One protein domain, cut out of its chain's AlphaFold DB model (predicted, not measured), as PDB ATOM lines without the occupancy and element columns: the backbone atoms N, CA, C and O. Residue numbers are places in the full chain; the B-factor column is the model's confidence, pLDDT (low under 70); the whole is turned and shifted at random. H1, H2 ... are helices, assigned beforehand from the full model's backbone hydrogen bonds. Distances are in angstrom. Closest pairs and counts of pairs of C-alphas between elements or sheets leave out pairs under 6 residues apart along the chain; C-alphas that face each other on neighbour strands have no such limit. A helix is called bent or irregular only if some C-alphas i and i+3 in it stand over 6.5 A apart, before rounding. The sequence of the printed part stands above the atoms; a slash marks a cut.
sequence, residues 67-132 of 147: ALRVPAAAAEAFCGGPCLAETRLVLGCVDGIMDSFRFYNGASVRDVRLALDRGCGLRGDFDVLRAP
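AT A GLANCE: This is residues 67 to 132 of the 147 residues of an uncharacterized protein of Oryza sativa subsp. indica (UniProt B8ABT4). A hairpin of two helices, H2 and H3, side by side and running opposite ways, is capped by a short irregular helix, H1, set steeply across the end where H2 begins and H3 ends. A long loop joins H2 to H3 at the other end of the hairpin, and after H3 the last residues, 122 to 132, fold back toward that loop. The printed part has 66 residues with three named helices in the order H1, H2, H3 and no named strand; the class is all helix. The whole is compact, with a radius of gyration of the C-alphas of 11.5 A and spans of 34 by 24 by 17 A.

HOW THE PARTS SIT: Along the printed part the first helix is H1, residues 72 to 79, followed by H2, residues 82 to 97, and H3, residues 109 to 121. H1 and H2 are close but not clearly touching, with 1 pair of C-alphas within 8 A, those of Phe 78 and Leu 84 at 5.9 A. They run the same way at a steep tilt of 63 degrees. H2 and H3 touch and form a helical hairpin, opposite ways at a shallow tilt of 22 degrees; their closest C-alphas are those of Leu 91 and Val 109, 6.0 A apart. H1 and H3 touch, H3 with residues 119 to 120 alone, and the closest C-alphas are those of Cys 79 and Cys 120, 5.6 A apart. They run opposite ways at a steep tilt of 69 degrees, only just short of about perpendicular. In H2 and H3 every O i to N i+4 pair is within hydrogen-bond range; in H1 2 of 4 are, and 4 of 5 O i to N i+3 pairs.

IN THESE COORDINATES: H1 begins at C-alpha 72, (46.783, 8.857, 39.284), and is 10.9 A long from first to last C-alpha. It is irregular: C-alphas 73 and 76 are 7.4 A apart. H2, the longest helix with 16 residues, begins at C-alpha 82, (35.892, 6.602, 26.658), and measures 22.7 A. H3 measures 18.2 A and ends at C-alpha 121, (37.202, 2.777, 43.131).

THE WHOLE: The two C-alphas farthest apart are those of Ala 73 and Asp 99, 34.9 A. The C-alphas of Ala 67 and Pro 132, the first and last printed residues, are 16.3 A apart. The link from H1 to H2 is tight, with 2 residues, and the link from H2 to H3 is long, with 11. The printed part has no cut. The mean pLDDT of the printed part is 88.6; residue 123 and residues 131 to 132 are under 70.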
ATOM      1  N   ALA A  67      48.716  -4.434  30.452       92.00
ATOM      2  CA  ALA A  67      49.018  -3.399  31.436       92.00
ATOM      3  C   ALA A  67      48.204  -2.123  31.183       92.00
ATOM      4  O   ALA A  67      48.041  -1.698  30.044       92.00
ATOM      5  N   LEU A  68      47.746  -1.481  32.260       91.69
ATOM      6  CA  LEU A  68      47.068  -0.185  32.227       91.69
ATOM      7  C   LEU A  68      48.009   0.882  32.790       91.69
ATOM      8  O   LEU A  68      48.288   0.915  33.986       91.69
ATOM      9  N   ARG A  69      48.522   1.761  31.926       91.50
ATOM     10  CA  ARG A  69      49.498   2.802  32.296       91.50
ATOM     11  C   ARG A  69      48.818   4.134  32.597       91.50
ATOM     12  O   ARG A  69      49.180   5.170  32.046       91.50
ATOM     13  N   VAL A  70      47.800   4.097  33.449       91.75
ATOM     14  CA  VAL A  70      47.014   5.279  33.815       91.75
ATOM     15  C   VAL A  70      47.635   5.922  35.060       91.75
ATOM     16  O   VAL A  70      47.593   5.317  36.132       91.75
ATOM     17  N   PRO A  71      48.230   7.123  34.967       90.81
ATOM     18  CA  PRO A  71      48.734   7.822  36.141       90.81
ATOM     19  C   PRO A  71      47.570   8.281  37.023       90.81
ATOM     20  O   PRO A  71      46.487   8.583  36.523       90.81
ATOM     21  N   ALA A  72      47.809   8.427  38.329       87.88
ATOM     22  CA  ALA A  72      46.783   8.857  39.284       87.88
ATOM     23  C   ALA A  72      46.097  10.176  38.874       87.88
ATOM     24  O   ALA A  72      44.882  10.304  38.991       87.88
ATOM     25  N   ALA A  73      46.852  11.122  38.303       88.62
ATOM     26  CA  ALA A  73      46.324  12.396  37.808       88.62
ATOM     27  C   ALA A  73      45.328  12.253  36.637       88.62
ATOM     28  O   ALA A  73      44.500  13.135  36.435       88.62
ATOM     29  N   ALA A  74      45.387  11.154  35.878       90.25
ATOM     30  CA  ALA A  74      44.477  10.868  34.768       90.25
ATOM     31  C   ALA A  74      43.387   9.845  35.134       90.25
ATOM     32  O   ALA A  74      42.542   9.541  34.293       90.25
ATOM     33  N   ALA A  75      43.385   9.312  36.363       91.19
ATOM     34  CA  ALA A  75      42.473   8.248  36.779       91.19
ATOM     35  C   ALA A  75      40.999   8.662  36.654       91.19
ATOM     36  O   ALA A  75      40.204   7.912  36.098       91.19
ATOM     37  N   GLU A  76      40.649   9.874  37.091       89.75
ATOM     38  CA  GLU A  76      39.277  10.391  37.005       89.75
ATOM     39  C   GLU A  76      38.804  10.482  35.544       89.75
ATOM     40  O   GLU A  76      37.736   9.984  35.189       89.75
ATOM     41  N   ALA A  77      39.645  11.042  34.666       89.81
ATOM     42  CA  ALA A  77      39.352  11.178  33.240       89.81
ATOM     43  C   ALA A  77      39.276   9.819  32.527       89.81
ATOM     44  O   ALA A  77      38.440   9.625  31.648       89.81
ATOM     45  N   PHE A  78      40.123   8.862  32.912       91.94
ATOM     46  CA  PHE A  78      40.068   7.495  32.404       91.94
ATOM     47  C   PHE A  78      38.764   6.801  32.816       91.94
ATOM     48  O   PHE A  78      38.088   6.217  31.969       91.94
ATOM     49  N   CYS A  79      38.396   6.894  34.098       92.31
ATOM     50  CA  CYS A  79      37.246   6.201  34.676       92.31
ATOM     51  C   CYS A  79      35.894   6.798  34.269       92.31
ATOM     52  O   CYS A  79      34.928   6.056  34.113       92.31
ATOM     53  N   GLY A  80      35.819   8.115  34.065       89.88
ATOM     54  CA  GLY A  80      34.631   8.784  33.524       89.88
ATOM     55  C   GLY A  80      34.593   8.849  31.995       89.88
ATOM     56  O   GLY A  80      33.636   9.369  31.425       89.88
ATOM     57  N   GLY A  81      35.642   8.369  31.325       88.31
ATOM     58  CA  GLY A  81      35.883   8.628  29.914       88.31
ATOM     59  C   GLY A  81      35.747   7.415  28.989       88.31
ATOM     60  O   GLY A  81      35.482   6.286  29.413       88.31
ATOM     61  N   PRO A  82      35.988   7.637  27.686       88.25
ATOM     62  CA  PRO A  82      35.892   6.602  26.658       88.25
ATOM     63  C   PRO A  82      36.905   5.463  26.841       88.25
ATOM     64  O   PRO A  82      36.620   4.345  26.430       88.25
ATOM     65  N   CYS A  83      38.048   5.695  27.498       89.94
ATOM     66  CA  CYS A  83      39.057   4.654  27.726       89.94
ATOM     67  C   CYS A  83      38.552   3.486  28.582       89.94
ATOM     68  O   CYS A  83      38.836   2.328  28.264       89.94
ATOM     69  N   LEU A  84      37.786   3.755  29.648       92.19
ATOM     70  CA  LEU A  84      37.196   2.685  30.454       92.19
ATOM     71  C   LEU A  84      36.167   1.892  29.640       92.19
ATOM     72  O   LEU A  84      36.143   0.662  29.712       92.19
ATOM     73  N   ALA A  85      35.337   2.585  28.855       90.19
ATOM     74  CA  ALA A  85      34.348   1.951  27.986       90.19
ATOM     75  C   ALA A  85      35.020   1.067  26.924       90.19
ATOM     76  O   ALA A  85      34.643  -0.094  26.770       90.19
ATOM     77  N   GLU A  86      36.059   1.577  26.258       88.62
ATOM     78  CA  GLU A  86      36.843   0.831  25.274       88.62
ATOM     79  C   GLU A  86      37.468  -0.416  25.904       88.62
ATOM     80  O   GLU A  86      37.300  -1.526  25.399       88.62
ATOM     81  N   THR A  87      38.108  -0.258  27.064       92.06
ATOM     82  CA  THR A  87      38.747  -1.373  27.771       92.06
ATOM     83  C   THR A  87      37.727  -2.448  28.151       92.06
ATOM     84  O   THR A  87      37.970  -3.636  27.940       92.06
ATOM     85  N   ARG A  88      36.553  -2.064  28.671       92.75
ATOM     86  CA  ARG A  88      35.483  -3.015  29.022       92.75
ATOM     87  C   ARG A  88      34.940  -3.756  27.802       92.75
ATOM     88  O   ARG A  88      34.685  -4.955  27.910       92.75
ATOM     89  N   LEU A  89      34.801  -3.081  26.660       89.25
ATOM     90  CA  LEU A  89      34.385  -3.719  25.409       89.25
ATOM     91  C   LEU A  89      35.413  -4.740  24.928       89.25
ATOM     92  O   LEU A  89      35.041  -5.881  24.673       89.25
ATOM     93  N   VAL A  90      36.698  -4.371  24.874       88.94
ATOM     94  CA  VAL A  90      37.780  -5.292  24.484       88.94
ATOM     95  C   VAL A  90      37.783  -6.527  25.384       88.94
ATOM     96  O   VAL A  90      37.801  -7.654  24.890       88.94
ATOM     97  N   LEU A  91      37.693  -6.330  26.701       92.00
ATOM     98  CA  LEU A  91      37.626  -7.429  27.661       92.00
ATOM     99  C   LEU A  91      36.388  -8.307  27.450       92.00
ATOM    100  O   LEU A  91      36.494  -9.517  27.586       92.00
ATOM    101  N   GLY A  92      35.225  -7.733  27.131       89.50
ATOM    102  CA  GLY A  92      34.012  -8.493  26.810       89.50
ATOM    103  C   GLY A  92      34.140  -9.307  25.520       89.50
ATOM    104  O   GLY A  92      33.758 -10.473  25.497       89.50
ATOM    105  N   CYS A  93      34.728  -8.727  24.473       86.88
ATOM    106  CA  CYS A  93      34.965  -9.416  23.204       86.88
ATOM    107  C   CYS A  93      35.906 -10.612  23.369       86.88
ATOM    108  O   CYS A  93      35.621 -11.690  22.857       86.88
ATOM    109  N   VAL A  94      37.013 -10.434  24.092       87.44
ATOM    110  CA  VAL A  94      37.989 -11.507  24.307       87.44
ATOM    111  C   VAL A  94      37.391 -12.636  25.151       87.44
ATOM    112  O   VAL A  94      37.514 -13.793  24.771       87.44
ATOM    113  N   ASP A  95      36.685 -12.308  26.234       87.38
ATOM    114  CA  ASP A  95      36.025 -13.281  27.125       87.38
ATOM    115  C   ASP A  95      34.915 -14.073  26.415       87.38
ATOM    116  O   ASP A  95      34.704 -15.243  26.704       87.38
ATOM    117  N   GLY A  96      34.204 -13.439  25.475       83.56
ATOM    118  CA  GLY A  96      33.106 -14.069  24.737       83.56
ATOM    119  C   GLY A  96      33.539 -14.949  23.560       83.56
ATOM    120  O   GLY A  96      32.721 -15.715  23.058       83.56
ATOM    121  N   ILE A  97      34.788 -14.825  23.093       83.56
ATOM    122  CA  ILE A  97      35.294 -15.540  21.906       83.56
ATOM    123  C   ILE A  97      36.406 -16.532  22.273       83.56
ATOM    124  O   ILE A  97      36.524 -17.578  21.635       83.56
ATOM    125  N   MET A  98      37.246 -16.208  23.259       86.81
ATOM    126  CA  MET A  98      38.450 -16.968  23.589       86.81
ATOM    127  C   MET A  98      38.388 -17.536  25.005       86.81
ATOM    128  O   MET A  98      38.595 -16.825  25.991       86.81
ATOM    129  N   ASP A  99      38.223 -18.852  25.099       87.94
ATOM    130  CA  ASP A  99      38.322 -19.549  26.376       87.94
ATOM    131  C   ASP A  99      39.735 -19.446  26.960       87.94
ATOM    132  O   ASP A  99      40.742 -19.686  26.292       87.94
ATOM    133  N   SER A 100      39.811 -19.128  28.254       88.19
ATOM    134  CA  SER A 100      41.066 -19.078  29.020       88.19
ATOM    135  C   SER A 100      42.139 -18.126  28.466       88.19
ATOM    136  O   SER A 100      43.329 -18.341  28.710       88.19
ATOM    137  N   PHE A 101      41.739 -17.057  27.767       90.31
ATOM    138  CA  PHE A 101      42.666 -16.055  27.238       90.31
ATOM    139  C   PHE A 101      43.623 -15.494  28.302       90.31
ATOM    140  O   PHE A 101      43.239 -15.215  29.447       90.31
ATOM    141  N   ARG A 102      44.876 -15.271  27.887       93.44
ATOM    142  CA  ARG A 102      45.928 -14.648  28.690       93.44
ATOM    143  C   ARG A 102      46.601 -13.527  27.915       93.44
ATOM    144  O   ARG A 102      46.986 -13.707  26.763       93.44
ATOM    145  N   PHE A 103      46.792 -12.398  28.587       93.25
ATOM    146  CA  PHE A 103      47.675 -11.336  28.112       93.25
ATOM    147  C   PHE A 103      49.143 -11.779  28.201       93.25
ATOM    148  O   PHE A 103      49.467 -12.746  28.893       93.25
ATOM    149  N   TYR A 104      50.053 -11.054  27.546       94.00
ATOM    150  CA  TYR A 104      51.480 -11.404  27.541       94.00
ATOM    151  C   TYR A 104      52.114 -11.378  28.936       94.00
ATOM    152  O   TYR A 104      53.054 -12.125  29.196       94.00
ATOM    153  N   ASN A 105      51.580 -10.578  29.860       93.25
ATOM    154  CA  ASN A 105      51.994 -10.579  31.265       93.25
ATOM    155  C   ASN A 105      51.378 -11.721  32.105       93.25
ATOM    156  O   ASN A 105      51.572 -11.758  33.317       93.25
ATOM    157  N   GLY A 106      50.614 -12.631  31.494       92.00
ATOM    158  CA  GLY A 106      49.951 -13.754  32.161       92.00
ATOM    159  C   GLY A 106      48.612 -13.416  32.830       92.00
ATOM    160  O   GLY A 106      47.949 -14.315  33.361       92.00
ATOM    161  N   ALA A 107      48.171 -12.156  32.789       94.12
ATOM    162  CA  ALA A 107      46.884 -11.755  33.346       94.12
ATOM    163  C   ALA A 107      45.720 -12.421  32.601       94.12
ATOM    164  O   ALA A 107      45.744 -12.573  31.378       94.12
ATOM    165  N   SER A 108      44.681 -12.814  33.335       93.62
ATOM    166  CA  SER A 108      43.378 -13.128  32.743       93.62
ATOM    167  C   SER A 108      42.569 -11.858  32.497       93.62
ATOM    168  O   SER A 108      42.806 -10.819  33.116       93.62
ATOM    169  N   VAL A 109      41.520 -11.971  31.678       93.38
ATOM    170  CA  VAL A 109      40.475 -10.941  31.550       93.38
ATOM    171  C   VAL A 109      39.954 -10.499  32.924       93.38
ATOM    172  O   VAL A 109      39.771  -9.306  33.174       93.38
ATOM    173  N   ARG A 110      39.753 -11.450  33.847       93.12
ATOM    174  CA  ARG A 110      39.260 -11.161  35.198       93.12
ATOM    175  C   ARG A 110      40.244 -10.321  36.012       93.12
ATOM    176  O   ARG A 110      39.805  -9.446  36.750       93.12
ATOM    177  N   ASP A 111      41.543 -10.567  35.879       94.44
ATOM    178  CA  ASP A 111      42.568  -9.809  36.607       94.44
ATOM    179  C   ASP A 111      42.577  -8.339  36.157       94.44
ATOM    180  O   ASP A 111      42.603  -7.434  36.992       94.44
ATOM    181  N   VAL A 112      42.416  -8.088  34.852       94.88
ATOM    182  CA  VAL A 112      42.278  -6.721  34.323       94.88
ATOM    183  C   VAL A 112      40.987  -6.057  34.812       94.88
ATOM    184  O   VAL A 112      41.025  -4.901  35.228       94.88
ATOM    185  N   ARG A 113      39.849  -6.768  34.833       94.56
ATOM    186  CA  ARG A 113      38.585  -6.227  35.380       94.56
ATOM    187  C   ARG A 113      38.744  -5.798  36.844       94.56
ATOM    188  O   ARG A 113      38.369  -4.684  37.193       94.56
ATOM    189  N   LEU A 114      39.392  -6.624  37.666       92.94
ATOM    190  CA  LEU A 114      39.685  -6.284  39.062       92.94
ATOM    191  C   LEU A 114      40.594  -5.054  39.189       92.94
ATOM    192  O   LEU A 114      40.425  -4.253  40.105       92.94
ATOM    193  N   ALA A 115      41.560  -4.888  38.286       93.81
ATOM    194  CA  ALA A 115      42.400  -3.697  38.247       93.81
ATOM    195  C   ALA A 115      41.610  -2.435  37.882       93.81
ATOM    196  O   ALA A 115      41.841  -1.396  38.485       93.81
ATOM    197  N   LEU A 116      40.642  -2.526  36.965       94.12
ATOM    198  CA  LEU A 116      39.741  -1.411  36.647       94.12
ATOM    199  C   LEU A 116      38.860  -1.036  37.839       94.12
ATOM    200  O   LEU A 116      38.747   0.144  38.163       94.12
ATOM    201  N   ASP A 117      38.274  -2.025  38.516       91.56
ATOM    202  CA  ASP A 117      37.414  -1.786  39.679       91.56
ATOM    203  C   ASP A 117      38.202  -1.136  40.825       91.56
ATOM    204  O   ASP A 117      37.724  -0.202  41.470       91.56
ATOM    205  N   ARG A 118      39.449  -1.572  41.041       90.94
ATOM    206  CA  ARG A 118      40.359  -0.934  42.001       90.94
ATOM    207  C   ARG A 118      40.777   0.456  41.559       90.94
ATOM    208  O   ARG A 118      40.696   1.373  42.361       90.94
ATOM    209  N   GLY A 119      41.199   0.635  40.315       91.25
ATOM    210  CA  GLY A 119      41.691   1.919  39.832       91.25
ATOM    211  C   GLY A 119      40.614   2.995  39.875       91.25
ATOM    212  O   GLY A 119      40.871   4.100  40.355       91.25
ATOM    213  N   CYS A 120      39.390   2.638  39.481       91.62
ATOM    214  CA  CYS A 120      38.245   3.542  39.490       91.62
ATOM    215  C   CYS A 120      37.551   3.663  40.853       91.62
ATOM    216  O   CYS A 120      36.903   4.674  41.100       91.62
ATOM    217  N   GLY A 121      37.708   2.691  41.756       84.62
ATOM    218  CA  GLY A 121      37.202   2.777  43.131       84.62
ATOM    219  C   GLY A 121      38.179   3.405  44.138       84.62
ATOM    220  O   GLY A 121      37.752   4.038  45.098       84.62
ATOM    221  N   LEU A 122      39.492   3.247  43.937       70.00
ATOM    222  CA  LEU A 122      40.571   3.637  44.864       70.00
ATOM    223  C   LEU A 122      41.513   4.711  44.290       70.00
ATOM    224  O   LEU A 122      42.673   4.797  44.685       70.00
ATOM    225  N   ARG A 123      41.010   5.567  43.394       67.94
ATOM    226  CA  ARG A 123      41.709   6.759  42.869       67.94
ATOM    227  C   ARG A 123      43.097   6.480  42.260       67.94
ATOM    228  O   ARG A 123      44.037   7.232  42.504       67.94
ATOM    229  N   GLY A 124      43.221   5.441  41.429       79.62
ATOM    230  CA  GLY A 124      44.372   5.301  40.521       79.62
ATOM    231  C   GLY A 124      45.262   4.065  40.673       79.62
ATOM    232  O   GLY A 124      46.342   4.047  40.088       79.62
ATOM    233  N   ASP A 125      44.852   3.032  41.414       86.69
ATOM    234  CA  ASP A 125      45.571   1.747  41.425       86.69
ATOM    235  C   ASP A 125      45.116   0.821  40.284       86.69
ATOM    236  O   ASP A 125      44.150   0.070  40.426       86.69
ATOM    237  N   PHE A 126      45.831   0.873  39.160       90.31
ATOM    238  CA  PHE A 126      45.574   0.055  37.970       90.31
ATOM    239  C   PHE A 126      46.559  -1.113  37.797       90.31
ATOM    240  O   PHE A 126      46.718  -1.626  36.687       90.31
ATOM    241  N   ASP A 127      47.226  -1.559  38.868       90.81
ATOM    242  CA  ASP A 127      48.101  -2.729  38.785       90.81
ATOM    243  C   ASP A 127      47.280  -3.996  38.485       90.81
ATOM    244  O   ASP A 127      46.478  -4.468  39.299       90.81
ATOM    245  N   VAL A 128      47.486  -4.550  37.288       88.31
ATOM    246  CA  VAL A 128      46.791  -5.738  36.781       88.31
ATOM    247  C   VAL A 128      47.228  -7.011  37.496       88.31
ATOM    248  O   VAL A 128      46.403  -7.886  37.752       88.31
ATOM    249  N   LEU A 129      48.504  -7.118  37.861       89.56
ATOM    250  CA  LEU A 129      49.052  -8.326  38.481       89.56
ATOM    251  C   LEU A 129      48.925  -8.309  40.001       89.56
ATOM    252  O   LEU A 129      49.167  -9.325  40.662       89.56
ATOM    253  N   ARG A 130      48.494  -7.186  40.581       81.19
ATOM    254  CA  ARG A 130      48.204  -7.117  42.007       81.19
ATOM    255  C   ARG A 130      47.123  -8.130  42.357       81.19
ATOM    256  O   ARG A 130      45.962  -7.987  41.967       81.19
ATOM    257  N   ALA A 131      47.473  -9.116  43.175       60.91
ATOM    258  CA  ALA A 131      46.503 -10.063  43.702       60.91
ATOM    259  C   ALA A 131      45.417  -9.322  44.511       60.91
ATOM    260  O   ALA A 131      45.730  -8.372  45.245       60.91
ATOM    261  N   PRO A 132      44.138  -9.735  44.440       55.50
ATOM    262  CA  PRO A 132      43.173  -9.323  45.448       55.50
ATOM    263  C   PRO A 132      43.741  -9.712  46.818       55.50
ATOM    264  O   PRO A 132      44.248 -10.825  46.995       55.50
TER     265      PRO A 132